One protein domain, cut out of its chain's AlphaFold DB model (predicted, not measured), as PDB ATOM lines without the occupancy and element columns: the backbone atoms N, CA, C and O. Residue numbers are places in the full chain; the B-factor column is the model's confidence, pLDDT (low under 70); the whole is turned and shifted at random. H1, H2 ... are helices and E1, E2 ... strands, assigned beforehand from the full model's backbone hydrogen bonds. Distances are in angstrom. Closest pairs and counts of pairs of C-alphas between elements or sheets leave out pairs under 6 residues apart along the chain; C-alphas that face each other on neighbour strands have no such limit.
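This is residues 4 to 116 of the 383 residues of an uncharacterized protein of Chitinophagaceae bacterium (UniProt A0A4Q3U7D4). Two small three-stranded antiparallel sheets, E1-E2-E5 and E6-E7-E8, come together where E5 meets E8, and the long helix H3 packs with its residues 85 to 93 on one face of the second sheet, over its edge strand E6. H1 packs on the first sheet, H2 joins H1 to the start of H3, and the E3-E4 hairpin prolongs E2 and E5 into a long arm, whose tip, residues 35 to 40, sticks out. The printed part has 113 residues, with three named helices and eight named strands in the order H1 E1 E2 E3 E4 E5 H2 H3 E6 E7 E8, a mixed class. It is only just loose, close to compact, with a radius of gyration of the C-alphas of 16.1 A, and elongated, spanning 54 by 33 by 22 A.

In the first sheet, E1, residues 16 to 19, and E2, residues 23 to 30, form a hairpin, with N 17 and O 25 2.8 A apart. E5, residues 45 to 51, is antiparallel to E2, with N 26 and O 49 2.9 A apart. E2 runs on into E3, residues 33 to 35, at 68 degrees, and E4, residues 40 to 42, runs on into E5 at 48 degrees; in the E3-E4 hairpin N 35 and O 40 are 2.8 A apart. H1, residues 4 to 13, is on the first sheet at a height over the sheet of 9.2 A, closest to E1 at the C-alphas of Ile 11 and Val 17, 6.3 A apart. H2, residues 58 to 68, only grazes this sheet with residues 58 to 61. H1 and H2 touch at a steep tilt of 67 degrees, only just short of about perpendicular, closest at the C-alphas of Leu 7 and Leu 60, 6.8 A. H3, residues 72 to 93, touches H2 with residues 72 to 79 alone, closest at the C-alphas of Ser 65 and Thr 72, 5.5 A. E6, residues 95 to 97, E7, residues 102 to 107, and E8, residues 110 to 115, form a meander, each strand the antiparallel neighbour of the one before. N 96 and O 104 are 2.8 A apart, and N 105 and O 112 2.8 A. H3 on one face of this sheet makes two layers, at a height over the sheet of 11.7 A. The closest C-alphas of E5 and E8, Phe 50 and Leu 113, are 5.6 A apart. In H1, H2 and H3 every O i to N i+4 pair is within hydrogen-bond range.

H1 begins at C-alpha 4 (181.378, 169.551, 129.590). E2 is 21.3 A long, E5 19.0 A and H3 31.3 A, ending at C-alpha 93 (180.784, 185.981, 119.794). E8, 15.6 A long, ends at C-alpha 115 (192.316, 177.039, 130.209).

The C-alphas farthest apart, those of Ser 39 and Ser 71, are 54.7 A apart. The printed part has no cut and no long link. Its mean pLDDT is 91.5, and no printed residue is under 70.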
ATOM      1  N   VAL A   4     180.188 168.893 129.028       94.44
ATOM      2  CA  VAL A   4     181.378 169.551 129.590       94.44
ATOM      3  C   VAL A   4     181.870 168.802 130.827       94.44
ATOM      4  O   VAL A   4     183.061 168.515 130.932       94.44
ATOM      5  N   SER A   5     180.967 168.400 131.727       93.31
ATOM      6  CA  SER A   5     181.352 167.614 132.904       93.31
ATOM      7  C   SER A   5     181.967 166.257 132.541       93.31
ATOM      8  O   SER A   5     182.891 165.819 133.227       93.31
ATOM      9  N   TYR A   6     181.486 165.581 131.492       94.81
ATOM     10  CA  TYR A   6     182.052 164.297 131.056       94.81
ATOM     11  C   TYR A   6     183.407 164.454 130.383       94.81
ATOM     12  O   TYR A   6     184.320 163.672 130.638       94.81
ATOM     13  N   LEU A   7     183.541 165.489 129.556       94.06
ATOM     14  CA  LEU A   7     184.802 165.843 128.927       94.06
ATOM     15  C   LEU A   7     185.865 166.163 129.985       94.06
ATOM     16  O   LEU A   7     186.981 165.657 129.896       94.06
ATOM     17  N   LEU A   8     185.510 166.938 131.014       91.88
ATOM     18  CA  LEU A   8     186.401 167.271 132.124       91.88
ATOM     19  C   LEU A   8     186.930 166.016 132.835       91.88
ATOM     20  O   LEU A   8     188.135 165.869 133.020       91.88
ATOM     21  N   GLU A   9     186.040 165.094 133.192       92.00
ATOM     22  CA  GLU A   9     186.390 163.853 133.890       92.00
ATOM     23  C   GLU A   9     187.287 162.933 133.045       92.00
ATOM     24  O   GLU A   9     188.248 162.337 133.546       92.00
ATOM     25  N   LEU A  10     187.039 162.858 131.735       92.94
ATOM     26  CA  LEU A  10     187.920 162.130 130.821       92.94
ATOM     27  C   LEU A  10     189.289 162.795 130.682       92.94
ATOM     28  O   LEU A  10     190.306 162.102 130.691       92.94
ATOM     29  N   ILE A  11     189.340 164.125 130.597       90.75
ATOM     30  CA  ILE A  11     190.603 164.865 130.538       90.75
ATOM     31  C   ILE A  11     191.400 164.662 131.830       90.75
ATOM     32  O   ILE A  11     192.622 164.609 131.767       90.75
ATOM     33  N   GLU A  12     190.776 164.500 132.999       87.81
ATOM     34  CA  GLU A  12     191.505 164.208 134.241       87.81
ATOM     35  C   GLU A  12     192.242 162.865 134.177       87.81
ATOM     36  O   GLU A  12     193.420 162.794 134.542       87.81
ATOM     37  N   THR A  13     191.598 161.834 133.634       88.25
ATOM     38  CA  THR A  13     192.120 160.458 133.608       88.25
ATOM     39  C   THR A  13     193.008 160.153 132.400       88.25
ATOM     40  O   THR A  13     193.939 159.354 132.514       88.25
ATOM     41  N   ARG A  14     192.788 160.813 131.258       89.44
ATOM     42  CA  ARG A  14     193.505 160.560 129.998       89.44
ATOM     43  C   ARG A  14     194.437 161.706 129.611       89.44
ATOM     44  O   ARG A  14     194.467 162.763 130.244       89.44
ATOM     45  N   LYS A  15     195.295 161.472 128.617       90.25
ATOM     46  CA  LYS A  15     196.223 162.496 128.098       90.25
ATOM     47  C   LYS A  15     195.552 163.399 127.067       90.25
ATOM     48  O   LYS A  15     195.910 164.571 126.972       90.25
ATOM     49  N   ASN A  16     194.607 162.846 126.328       92.31
ATOM     50  CA  ASN A  16     193.941 163.417 125.177       92.31
ATOM     51  C   ASN A  16     192.511 162.866 125.099       92.31
ATOM     52  O   ASN A  16     192.240 161.754 125.546       92.31
ATOM     53  N   VAL A  17     191.593 163.693 124.606       95.38
ATOM     54  CA  VAL A  17     190.183 163.353 124.411       95.38
ATOM     55  C   VAL A  17     189.691 164.067 123.160       95.38
ATOM     56  O   VAL A  17     189.736 165.299 123.083       95.38
ATOM     57  N   GLY A  18     189.241 163.296 122.174       95.00
ATOM     58  CA  GLY A  18     188.639 163.824 120.957       95.00
ATOM     59  C   GLY A  18     187.160 164.114 121.122       95.00
ATOM     60  O   GLY A  18     186.413 163.308 121.674       95.00
ATOM     61  N   VAL A  19     186.726 165.237 120.562       95.75
ATOM     62  CA  VAL A  19     185.321 165.583 120.371       95.75
ATOM     63  C   VAL A  19     185.066 165.646 118.871       95.75
ATOM     64  O   VAL A  19     185.652 166.468 118.158       95.75
ATOM     65  N   THR A  20     184.207 164.752 118.381       91.88
ATOM     66  CA  THR A  20     183.847 164.678 116.960       91.88
ATOM     67  C   THR A  20     183.408 166.045 116.444       91.88
ATOM     68  O   THR A  20     182.652 166.745 117.105       91.88
ATOM     69  N   ALA A  21     183.899 166.425 115.263       90.62
ATOM     70  CA  ALA A  21     183.583 167.684 114.588       90.62
ATOM     71  C   ALA A  21     183.980 168.980 115.325       90.62
ATOM     72  O   ALA A  21     183.722 170.051 114.780       90.62
ATOM     73  N   LEU A  22     184.626 168.911 116.494       93.12
ATOM     74  CA  LEU A  22     185.172 170.074 117.198       93.12
ATOM     75  C   LEU A  22     186.702 170.057 117.181       93.12
ATOM     76  O   LEU A  22     187.308 170.989 116.665       93.12
ATOM     77  N   GLY A  23     187.317 168.999 117.714       94.56
ATOM     78  CA  GLY A  23     188.771 168.884 117.839       94.56
ATOM     79  C   GLY A  23     189.184 167.993 119.007       94.56
ATOM     80  O   GLY A  23     188.370 167.253 119.557       94.56
ATOM     81  N   THR A  24     190.447 168.070 119.413       95.69
ATOM     82  CA  THR A  24     191.005 167.273 120.509       95.69
ATOM     83  C   THR A  24     191.555 168.158 121.615       95.69
ATOM     84  O   THR A  24     192.369 169.055 121.390       95.69
ATOM     85  N   PHE A  25     191.150 167.843 122.842       94.31
ATOM     86  CA  PHE A  25     191.701 168.408 124.066       94.31
ATOM     87  C   PHE A  25     192.849 167.528 124.540       94.31
ATOM     88  O   PHE A  25     192.706 166.309 124.581       94.31
ATOM     89  N   PHE A  26     193.986 168.113 124.907       92.12
ATOM     90  CA  PHE A  26     195.150 167.344 125.344       92.12
ATOM     91  C   PHE A  26     195.994 168.079 126.384       92.12
ATOM     92  O   PHE A  26     196.057 169.306 126.433       92.12
ATOM     93  N   LYS A  27     196.687 167.304 127.219       90.38
ATOM     94  CA  LYS A  27     197.617 167.812 128.231       90.38
ATOM     95  C   LYS A  27     198.976 168.102 127.596       90.38
ATOM     96  O   LYS A  27     199.742 167.186 127.297       90.38
ATOM     97  N   LYS A  28     199.320 169.379 127.456       88.88
ATOM     98  CA  LYS A  28     200.644 169.835 127.030       88.88
ATOM     99  C   LYS A  28     201.588 169.887 128.230       88.88
ATOM    100  O   LYS A  28     201.366 170.632 129.181       88.88
ATOM    101  N   LYS A  29     202.660 169.092 128.196       87.81
ATOM    102  CA  LYS A  29     203.704 169.112 129.228       87.81
ATOM    103  C   LYS A  29     204.645 170.290 128.992       87.81
ATOM    104  O   LYS A  29     205.214 170.417 127.912       87.81
ATOM    105  N   THR A  30     204.866 171.095 130.021       85.75
ATOM    106  CA  THR A  30     205.973 172.052 130.081       85.75
ATOM    107  C   THR A  30     207.035 171.466 131.009       85.75
ATOM    108  O   THR A  30     206.708 171.179 132.162       85.75
ATOM    109  N   PRO A  31     208.274 171.220 130.544       87.62
ATOM    110  CA  PRO A  31     209.339 170.718 131.404       87.62
ATOM    111  C   PRO A  31     209.710 171.752 132.471       87.62
ATOM    112  O   PRO A  31     209.450 172.947 132.313       87.62
ATOM    113  N   GLY A  32     210.316 171.277 133.559       86.69
ATOM    114  CA  GLY A  32     210.878 172.180 134.554       86.69
ATOM    115  C   GLY A  32     212.008 173.006 133.944       86.69
ATOM    116  O   GLY A  32     212.749 172.507 133.096       86.69
ATOM    117  N   ARG A  33     212.114 174.271 134.344       87.50
ATOM    118  CA  ARG A  33     213.108 175.214 133.821       87.50
ATOM    119  C   ARG A  33     213.637 176.110 134.929       87.50
ATOM    120  O   ARG A  33     212.933 176.360 135.903       87.50
ATOM    121  N   TYR A  34     214.852 176.608 134.757       87.94
ATOM    122  CA  TYR A  34     215.366 177.699 135.573       87.94
ATOM    123  C   TYR A  34     214.886 179.026 134.985       87.94
ATOM    124  O   TYR A  34     215.011 179.258 133.782       87.94
ATOM    125  N   ASP A  35     214.299 179.865 135.823       88.19
ATOM    126  CA  ASP A  35     213.917 181.230 135.497       88.19
ATOM    127  C   ASP A  35     214.983 182.170 136.072       88.19
ATOM    128  O   ASP A  35     215.167 182.250 137.288       88.19
ATOM    129  N   SER A  36     215.727 182.836 135.186       87.94
ATOM    130  CA  SER A  36     216.844 183.707 135.556       87.94
ATOM    131  C   SER A  36     216.398 185.019 136.193       87.94
ATOM    132  O   SER A  36     217.132 185.558 137.017       87.94
ATOM    133  N   GLU A  37     215.214 185.528 135.843       89.25
ATOM    134  CA  GLU A  37     214.688 186.776 136.410       89.25
ATOM    135  C   GLU A  37     214.295 186.573 137.871       89.25
ATOM    136  O   GLU A  37     214.586 187.399 138.733       89.25
ATOM    137  N   THR A  38     213.675 185.429 138.163       86.00
ATOM    138  CA  THR A  38     213.242 185.078 139.521       86.00
ATOM    139  C   THR A  38     214.266 184.239 140.290       86.00
ATOM    140  O   THR A  38     214.038 183.917 141.459       86.00
ATOM    141  N   SER A  39     215.397 183.896 139.654       87.88
ATOM    142  CA  SER A  39     216.422 182.977 140.172       87.88
ATOM    143  C   SER A  39     215.800 181.723 140.787       87.88
ATOM    144  O   SER A  39     216.091 181.363 141.930       87.88
ATOM    145  N   SER A  40     214.856 181.116 140.063       83.56
ATOM    146  CA  SER A  40     213.986 180.074 140.600       83.56
ATOM    147  C   SER A  40     213.845 178.880 139.671       83.56
ATOM    148  O   SER A  40     213.697 179.012 138.458       83.56
ATOM    149  N   PHE A  41     213.841 177.684 140.255       84.19
ATOM    150  CA  PHE A  41     213.517 176.463 139.525       84.19
ATOM    151  C   PHE A  41     212.001 176.269 139.460       84.19
ATOM    152  O   PHE A  41     211.347 175.972 140.462       84.19
ATOM    153  N   LEU A  42     211.444 176.414 138.257       84.81
ATOM    154  CA  LEU A  42     210.049 176.127 137.960       84.81
ATOM    155  C   LEU A  42     209.881 174.627 137.694       84.81
ATOM    156  O   LEU A  42     210.583 174.076 136.843       84.81
ATOM    157  N   PRO A  43     208.950 173.950 138.379       82.44
ATOM    158  CA  PRO A  43     208.727 172.530 138.173       82.44
ATOM    159  C   PRO A  43     208.015 172.232 136.844       82.44
ATOM    160  O   PRO A  43     207.385 173.117 136.254       82.44
ATOM    161  N   PRO A  44     208.055 170.971 136.372       84.12
ATOM    162  CA  PRO A  44     207.254 170.566 135.230       84.12
ATOM    163  C   PRO A  44     205.760 170.694 135.549       84.12
ATOM    164  O   PRO A  44     205.295 170.203 136.578       84.12
ATOM    165  N   LYS A  45     205.004 171.302 134.634       82.62
ATOM    166  CA  LYS A  45     203.542 171.435 134.722       82.62
ATOM    167  C   LYS A  45     202.865 170.834 133.497       82.62
ATOM    168  O   LYS A  45     203.481 170.740 132.434       82.62
ATOM    169  N   TYR A  46     201.599 170.460 133.635       85.31
ATOM    170  CA  TYR A  46     200.742 170.232 132.478       85.31
ATOM    171  C   TYR A  46     199.819 171.439 132.299       85.31
ATOM    172  O   TYR A  46     199.508 172.171 133.237       85.31
ATOM    173  N   GLU A  47     199.438 171.689 131.060       85.81
ATOM    174  CA  GLU A  47     198.492 172.728 130.686       85.81
ATOM    175  C   GLU A  47     197.518 172.120 129.689       85.81
ATOM    176  O   GLU A  47     197.917 171.294 128.863       85.81
ATOM    177  N   LEU A  48     196.237 172.459 129.795       89.50
ATOM    178  CA  LEU A  48     195.262 171.968 128.837       89.50
ATOM    179  C   LEU A  48     195.367 172.795 127.558       89.50
ATOM    180  O   LEU A  48     195.370 174.021 127.596       89.50
ATOM    181  N   SER A  49     195.481 172.116 126.427       91.25
ATOM    182  CA  SER A  49     195.560 172.725 125.104       91.25
ATOM    183  C   SER A  49     194.542 172.073 124.176       91.25
ATOM    184  O   SER A  49     194.054 170.971 124.437       91.25
ATOM    185  N   PHE A  50     194.221 172.773 123.093       94.50
ATOM    186  CA  PHE A  50     193.244 172.346 122.102       94.50
ATOM    187  C   PHE A  50     193.865 172.369 120.705       94.50
ATOM    188  O   PHE A  50     194.715 173.210 120.413       94.50
ATOM    189  N   THR A  51     193.447 171.430 119.863       93.81
ATOM    190  CA  THR A  51     193.723 171.414 118.424       93.81
ATOM    191  C   THR A  51     192.438 171.088 117.678       93.81
ATOM    192  O   THR A  51     191.657 170.258 118.140       93.81
ATOM    193  N   SER A  52     192.223 171.699 116.515       92.00
ATOM    194  CA  SER A  52     191.068 171.409 115.654       92.00
ATOM    195  C   SER A  52     191.147 170.019 115.004       92.00
ATOM    196  O   SER A  52     190.156 169.512 114.484       92.00
ATOM    197  N   GLU A  53     192.319 169.378 115.028       92.56
ATOM    198  CA  GLU A  53     192.494 168.019 114.519       92.56
ATOM    199  C   GLU A  53     191.796 167.004 115.433       92.56
ATOM    200  O   GLU A  53     192.070 166.930 116.630       92.56
ATOM    201  N   VAL A  54     190.907 166.192 114.860       91.75
ATOM    202  CA  VAL A  54     190.132 165.202 115.610       91.75
ATOM    203  C   VAL A  54     190.920 163.896 115.729       91.75
ATOM    204  O   VAL A  54     191.082 163.151 114.765       91.75
ATOM    205  N   LYS A  55     191.372 163.600 116.946       90.44
ATOM    206  CA  LYS A  55     192.028 162.355 117.374       90.44
ATOM    207  C   LYS A  55     191.307 161.778 118.587       90.44
ATOM    208  O   LYS A  55     190.876 162.540 119.444       90.44
ATOM    209  N   GLU A  56     191.227 160.449 118.689       90.56
ATOM    210  CA  GLU A  56     190.635 159.739 119.843       90.56
ATOM    211  C   GLU A  56     189.174 160.133 120.150       90.56
ATOM    212  O   GLU A  56     188.778 160.335 121.296       90.56
ATOM    213  N   ASN A  57     188.349 160.248 119.108       90.31
ATOM    214  CA  ASN A  57     186.951 160.684 119.205       90.31
ATOM    215  C   ASN A  57     185.974 159.634 119.765       90.31
ATOM    216  O   ASN A  57     184.867 159.987 120.163       90.31
ATOM    217  N   GLN A  58     186.364 158.358 119.814       94.88
ATOM    218  CA  GLN A  58     185.525 157.286 120.368       94.88
ATOM    219  C   GLN A  58     185.480 157.302 121.902       94.88
ATOM    220  O   GLN A  58     184.516 156.834 122.496       94.88
ATOM    221  N   GLU A  59     186.496 157.869 122.553       94.50
ATOM    222  CA  GLU A  59     186.643 157.817 124.012       94.50
ATOM    223  C   GLU A  59     185.496 158.529 124.735       94.50
ATOM    224  O   GLU A  59     184.904 157.979 125.664       94.50
ATOM    225  N   LEU A  60     185.124 159.725 124.269       95.56
ATOM    226  CA  LEU A  60     184.000 160.472 124.833       95.56
ATOM    227  C   LEU A  60     182.659 159.773 124.577       95.56
ATOM    228  O   LEU A  60     181.808 159.740 125.466       95.56
ATOM    229  N   ILE A  61     182.487 159.189 123.389       96.62
ATOM    230  CA  ILE A  61     181.268 158.470 122.995       96.62
ATOM    231  C   ILE A  61     181.059 157.258 123.908       96.62
ATOM    232  O   ILE A  61     179.997 157.121 124.518       96.62
ATOM    233  N   ASN A  62     182.086 156.418 124.044       96.31
ATOM    234  CA  ASN A  62     182.041 155.202 124.854       96.31
ATOM    235  C   ASN A  62     181.815 155.530 126.330       96.31
ATOM    236  O   ASN A  62     180.928 154.965 126.966       96.31
ATOM    237  N   PHE A  63     182.544 156.515 126.857       95.81
ATOM    238  CA  PHE A  63     182.404 156.937 128.246       95.81
ATOM    239  C   PHE A  63     180.988 157.414 128.578       95.81
ATOM    240  O   PHE A  63     180.424 157.059 129.614       95.81
ATOM    241  N   ILE A  64     180.388 158.208 127.690       96.19
ATOM    242  CA  ILE A  64     179.016 158.679 127.860       96.19
ATOM    243  C   ILE A  64     178.022 157.515 127.769       96.19
ATOM    244  O   ILE A  64     177.102 157.440 128.590       96.19
ATOM    245  N   SER A  65     178.204 156.627 126.789       97.00
ATOM    246  CA  SER A  65     177.364 155.447 126.580       97.00
ATOM    247  C   SER A  65     177.325 154.569 127.832       97.00
ATOM    248  O   SER A  65     176.240 154.291 128.344       97.00
ATOM    249  N   GLU A  66     178.490 154.237 128.393       96.06
ATOM    250  CA  GLU A  66     178.617 153.430 129.610       96.06
ATOM    251  C   GLU A  66     178.031 154.145 130.832       96.06
ATOM    252  O   GLU A  66     177.224 153.580 131.572       96.06
ATOM    253  N   LYS A  67     178.383 155.421 131.034       94.81
ATOM    254  CA  LYS A  67     177.978 156.178 132.225       94.81
ATOM    255  C   LYS A  67     176.479 156.477 132.272       94.81
ATOM    256  O   LYS A  67     175.920 156.648 133.357       94.81
ATOM    257  N   ARG A  68     175.821 156.584 131.114       94.88
ATOM    258  CA  ARG A  68     174.378 156.861 131.003       94.88
ATOM    259  C   ARG A  68     173.541 155.657 130.593       94.88
ATOM    260  O   ARG A  68     172.319 155.786 130.603       94.88
ATOM    261  N   ASN A  69     174.165 154.522 130.285       95.94
ATOM    262  CA  ASN A  69     173.502 153.329 129.766       95.94
ATOM    263  C   ASN A  69     172.636 153.635 128.525       95.94
ATOM    264  O   ASN A  69     171.459 153.283 128.460       95.94
ATOM    265  N   ILE A  70     173.222 154.354 127.564       97.12
ATOM    266  CA  ILE A  70     172.603 154.712 126.276       97.12
ATOM    267  C   ILE A  70     173.445 154.171 125.122       97.12
ATOM    268  O   ILE A  70     174.626 153.890 125.312       97.12
ATOM    269  N   SER A  71     172.876 154.046 123.921       98.19
ATOM    270  CA  SER A  71     173.648 153.582 122.761       98.19
ATOM    271  C   SER A  71     174.739 154.581 122.361       98.19
ATOM    272  O   SER A  71     174.638 155.782 122.638       98.19
ATOM    273  N   THR A  72     175.763 154.098 121.661       97.38
ATOM    274  CA  THR A  72     176.839 154.919 121.088       97.38
ATOM    275  C   THR A  72     176.300 155.975 120.126       97.38
ATOM    276  O   THR A  72     176.763 157.113 120.133       97.38
ATOM    277  N   GLU A  73     175.261 155.654 119.355       97.25
ATOM    278  CA  GLU A  73     174.603 156.589 118.434       97.25
ATOM    279  C   GLU A  73     173.896 157.703 119.203       97.25
ATOM    280  O   GLU A  73     173.988 158.870 118.829       97.25
ATOM    281  N   SER A  74     173.234 157.353 120.309       96.88
ATOM    282  CA  SER A  74     172.567 158.324 121.179       96.88
ATOM    283  C   SER A  74     173.587 159.248 121.846       96.88
ATOM    284  O   SER A  74     173.389 160.457 121.897       96.88
ATOM    285  N   ALA A  75     174.708 158.698 122.326       97.00
ATOM    286  CA  ALA A  75     175.807 159.485 122.876       97.00
ATOM    287  C   ALA A  75     176.381 160.455 121.832       97.00
ATOM    288  O   ALA A  75     176.544 161.641 122.116       97.00
ATOM    289  N   ASN A  76     176.620 159.971 120.612       96.50
ATOM    290  CA  ASN A  76     177.126 160.784 119.510       96.50
ATOM    291  C   ASN A  76     176.139 161.893 119.105       96.50
ATOM    292  O   ASN A  76     176.560 163.016 118.847       96.50
ATOM    293  N   TYR A  77     174.828 161.621 119.124       96.56
ATOM    294  CA  TYR A  77     173.794 162.640 118.911       96.56
ATOM    295  C   TYR A  77     173.934 163.807 119.901       96.56
ATOM    296  O   TYR A  77     174.030 164.959 119.483       96.56
ATOM    297  N   TYR A  78     174.026 163.519 121.207       96.31
ATOM    298  CA  TYR A  78     174.165 164.569 122.225       96.31
ATOM    299  C   TYR A  78     175.499 165.317 122.146       96.31
ATOM    300  O   TYR A  78     175.551 166.506 122.460       96.31
ATOM    301  N   ILE A  79     176.576 164.637 121.743       96.31
ATOM    302  CA  ILE A  79     177.868 165.285 121.495       96.31
ATOM    303  C   ILE A  79     177.742 166.262 120.322       96.31
ATOM    304  O   ILE A  79     178.198 167.392 120.443       96.31
ATOM    305  N   ASN A  80     177.095 165.867 119.224       96.50
ATOM    306  CA  ASN A  80     176.930 166.734 118.057       96.50
ATOM    307  C   ASN A  80     176.070 167.966 118.367       96.50
ATOM    308  O   ASN A  80     176.492 169.068 118.039       96.50
ATOM    309  N   GLU A  81     174.947 167.819 119.087       96.44
ATOM    310  CA  GLU A  81     174.154 168.985 119.520       96.44
ATOM    311  C   GLU A  81     174.988 169.972 120.344       96.44
ATOM    312  O   GLU A  81     174.898 171.184 120.161       96.44
ATOM    313  N   PHE A  82     175.829 169.456 121.241       96.25
ATOM    314  CA  PHE A  82     176.739 170.285 122.022       96.25
ATOM    315  C   PHE A  82     177.789 170.981 121.143       96.25
ATOM    316  O   PHE A  82     178.064 172.165 121.327       96.25
ATOM    317  N   VAL A  83     178.368 170.276 120.172       96.06
ATOM    318  CA  VAL A  83     179.352 170.853 119.246       96.06
ATOM    319  C   VAL A  83     178.731 171.955 118.397       96.06
ATOM    320  O   VAL A  83     179.360 172.998 118.222       96.06
ATOM    321  N   ASP A  84     177.501 171.769 117.925       96.00
ATOM    322  CA  ASP A  84     176.778 172.774 117.147       96.00
ATOM    323  C   ASP A  84     176.511 174.035 117.980       96.00
ATOM    324  O   ASP A  84     176.713 175.151 117.502       96.00
ATOM    325  N   GLN A  85     176.163 173.876 119.263       94.88
ATOM    326  CA  GLN A  85     176.028 175.001 120.193       94.88
ATOM    327  C   GLN A  85     177.344 175.770 120.372       94.88
ATOM    328  O   GLN A  85     177.354 177.000 120.324       94.88
ATOM    329  N   ILE A  86     178.459 175.062 120.561       95.12
ATOM    330  CA  ILE A  86     179.783 175.675 120.740       95.12
ATOM    331  C   ILE A  86     180.248 176.381 119.463       95.12
ATOM    332  O   ILE A  86     180.787 177.485 119.533       95.12
ATOM    333  N   LYS A  87     180.014 175.783 118.293       93.88
ATOM    334  CA  LYS A  87     180.318 176.414 117.004       93.88
ATOM    335  C   LYS A  87     179.495 177.675 116.783       93.88
ATOM    336  O   LYS A  87     180.081 178.691 116.433       93.88
ATOM    337  N   GLY A  88     178.194 177.642 117.080       94.44
ATOM    338  CA  GLY A  88     177.345 178.834 117.019       94.44
ATOM    339  C   GLY A  88     177.871 179.964 117.909       94.44
ATOM    340  O   GLY A  88     178.022 181.092 117.456       94.44
ATOM    341  N   GLN A  89     178.275 179.659 119.148       94.25
ATOM    342  CA  GLN A  89     178.879 180.657 120.044       94.25
ATOM    343  C   GLN A  89     180.199 181.235 119.507       94.25
ATOM    344  O   GLN A  89     180.437 182.443 119.618       94.25
ATOM    345  N   LEU A  90     181.045 180.388 118.909       92.81
ATOM    346  CA  LEU A  90     182.295 180.805 118.270       92.81
ATOM    347  C   LEU A  90     182.056 181.672 117.027       92.81
ATOM    348  O   LEU A  90     182.863 182.559 116.766       92.81
ATOM    349  N   GLU A  91     180.984 181.441 116.274       91.62
ATOM    350  CA  GLU A  91     180.610 182.260 115.115       91.62
ATOM    351  C   GLU A  91     180.020 183.613 115.544       91.62
ATOM    352  O   GLU A  91     180.430 184.653 115.029       91.62
ATOM    353  N   ASP A  92     179.132 183.618 116.542       92.62
ATOM    354  CA  ASP A  92     178.425 184.824 116.987       92.62
ATOM    355  C   ASP A  92     179.310 185.762 117.821       92.62
ATOM    356  O   ASP A  92     179.306 186.982 117.641       92.62
ATOM    357  N   SER A  93     180.069 185.206 118.769       90.00
ATOM    358  CA  SER A  93     180.784 185.981 119.794       90.00
ATOM    359  C   SER A  93     182.304 185.816 119.758       90.00
ATOM    360  O   SER A  93     183.005 186.422 120.570       90.00
ATOM    361  N   HIS A  94     182.826 185.028 118.807       91.75
ATOM    362  CA  HIS A  94     184.248 184.666 118.684       91.75
ATOM    363  C   HIS A  94     184.817 183.919 119.900       91.75
ATOM    364  O   HIS A  94     186.027 183.681 119.980       91.75
ATOM    365  N   GLN A  95     183.956 183.547 120.850       92.88
ATOM    366  CA  GLN A  95     184.303 182.914 122.113       92.88
ATOM    367  C   GLN A  95     183.223 181.886 122.471       92.88
ATOM    368  O   GLN A  95     182.042 182.117 122.243       92.88
ATOM    369  N   ALA A  96     183.604 180.750 123.041       94.06
ATOM    370  CA  ALA A  96     182.665 179.775 123.584       94.06
ATOM    371  C   ALA A  96     183.113 179.337 124.972       94.06
ATOM    372  O   ALA A  96     184.289 179.040 125.197       94.06
ATOM    373  N   ASP A  97     182.166 179.304 125.904       91.75
ATOM    374  CA  ASP A  97     182.437 178.972 127.297       91.75
ATOM    375  C   ASP A  97     182.302 177.464 127.534       91.75
ATOM    376  O   ASP A  97     181.274 176.853 127.246       91.75
ATOM    377  N   LEU A  98     183.359 176.866 128.082       91.94
ATOM    378  CA  LEU A  98     183.435 175.465 128.492       91.94
ATOM    379  C   LEU A  98     183.708 175.352 129.998       91.94
ATOM    380  O   LEU A  98     184.323 174.382 130.444       91.94
ATOM    381  N   SER A  99     183.312 176.343 130.798       88.56
ATOM    382  CA  SER A  99     183.543 176.354 132.245       88.56
ATOM    383  C   SER A  99     183.119 175.033 132.917       88.56
ATOM    384  O   SER A  99     181.991 174.577 132.723       88.56
ATOM    385  N   PRO A 100     183.991 174.403 133.731       87.81
ATOM    386  CA  PRO A 100     185.243 174.936 134.277       87.81
ATOM    387  C   PRO A 100     186.506 174.628 133.446       87.81
ATOM    388  O   PRO A 100     187.601 174.942 133.906       87.81
ATOM    389  N   ILE A 101     186.396 174.002 132.270       90.31
ATOM    390  CA  ILE A 101     187.544 173.625 131.424       90.31
ATOM    391  C   ILE A 101     188.299 174.874 130.950       90.31
ATOM    392  O   ILE A 101     189.523 174.945 131.067       90.31
ATOM    393  N   GLY A 102     187.573 175.868 130.444       91.19
ATOM    394  CA  GLY A 102     188.142 177.105 129.917       91.19
ATOM    395  C   GLY A 102     187.227 177.761 128.896       91.19
ATOM    396  O   GLY A 102     186.045 177.437 128.826       91.19
ATOM    397  N   GLN A 103     187.782 178.657 128.086       93.31
ATOM    398  CA  GLN A 103     187.072 179.296 126.978       93.31
ATOM    399  C   GLN A 103     187.799 179.023 125.665       93.31
ATOM    400  O   GLN A 103     189.017 179.181 125.580       93.31
ATOM    401  N   LEU A 104     187.062 178.615 124.636       94.19
ATOM    402  CA  LEU A 104     187.586 178.554 123.275       94.19
ATOM    403  C   LEU A 104     187.468 179.940 122.657       94.19
ATOM    404  O   LEU A 104     186.390 180.523 122.681       94.19
ATOM    405  N   LYS A 105     188.551 180.457 122.083       93.25
ATOM    406  CA  LYS A 105     188.557 181.724 121.351       93.25
ATOM    407  C   LYS A 105     189.061 181.507 119.941       93.25
ATOM    408  O   LYS A 105     190.036 180.786 119.729       93.25
ATOM    409  N   ARG A 106     188.417 182.162 118.979       91.19
ATOM    410  CA  ARG A 106     188.877 182.162 117.591       91.19
ATOM    411  C   ARG A 106     189.959 183.230 117.408       91.19
ATOM    412  O   ARG A 106     189.717 184.399 117.693       91.19
ATOM    413  N   SER A 107     191.139 182.834 116.935       86.88
ATOM    414  CA  SER A 107     192.269 183.725 116.647       86.88
ATOM    415  C   SER A 107     192.802 183.465 115.240       86.88
ATOM    416  O   SER A 107     193.386 182.416 114.983       86.88
ATOM    417  N   ASN A 108     192.617 184.440 114.344       76.38
ATOM    418  CA  ASN A 108     193.058 184.487 112.937       76.38
ATOM    419  C   ASN A 108     192.499 183.405 111.989       76.38
ATOM    420  O   ASN A 108     192.129 183.754 110.878       76.38
ATOM    421  N   ASP A 109     192.414 182.150 112.420       78.56
ATOM    422  CA  ASP A 109     191.570 181.068 111.877       78.56
ATOM    423  C   ASP A 109     191.604 179.816 112.781       78.56
ATOM    424  O   ASP A 109     190.774 178.917 112.657       78.56
ATOM    425  N   ASP A 110     192.529 179.786 113.743       85.25
ATOM    426  CA  ASP A 110     192.659 178.726 114.728       85.25
ATOM    427  C   ASP A 110     191.757 178.961 115.940       85.25
ATOM    428  O   ASP A 110     191.436 180.090 116.327       85.25
ATOM    429  N   ILE A 111     191.378 177.863 116.585       90.19
ATOM    430  CA  ILE A 111     190.685 177.888 117.867       90.19
ATOM    431  C   ILE A 111     191.729 177.631 118.950       90.19
ATOM    432  O   ILE A 111     192.387 176.591 118.965       90.19
ATOM    433  N   VAL A 112     191.871 178.578 119.873       91.75
ATOM    434  CA  VAL A 112     192.778 178.472 121.017       91.75
ATOM    435  C   VAL A 112     191.952 178.314 122.285       91.75
ATOM    436  O   VAL A 112     190.954 179.005 122.480       91.75
ATOM    437  N   LEU A 113     192.369 177.400 123.157       92.69
ATOM    438  CA  LEU A 113     191.772 177.229 124.475       92.69
ATOM    439  C   LEU A 113     192.505 178.094 125.503       92.69
ATOM    440  O   LEU A 113     193.689 177.887 125.760       92.69
ATOM    441  N   GLU A 114     191.777 178.995 126.150       89.94
ATOM    442  CA  GLU A 114     192.200 179.635 127.393       89.94
ATOM    443  C   GLU A 114     191.727 178.784 128.575       89.94
ATOM    444  O   GLU A 114     190.567 178.844 128.989       89.94
ATOM    445  N   SER A 115     192.623 177.941 129.095       82.31
ATOM    446  CA  SER A 115     192.316 177.039 130.209       82.31
ATOM    447  C   SER A 115     192.125 177.811 131.515       82.31
ATOM    448  O   SER A 115     193.022 178.532 131.954       82.31
ATOM    449  N   SER A 116     191.001 177.594 132.200       71.38
ATOM    450  CA  SER A 116     190.782 178.086 133.570       71.38
ATOM    451  C   SER A 116     191.302 177.126 134.645       71.38
ATOM    452  O   SER A 116     191.349 177.478 135.824       71.38
TER     453      SER A 116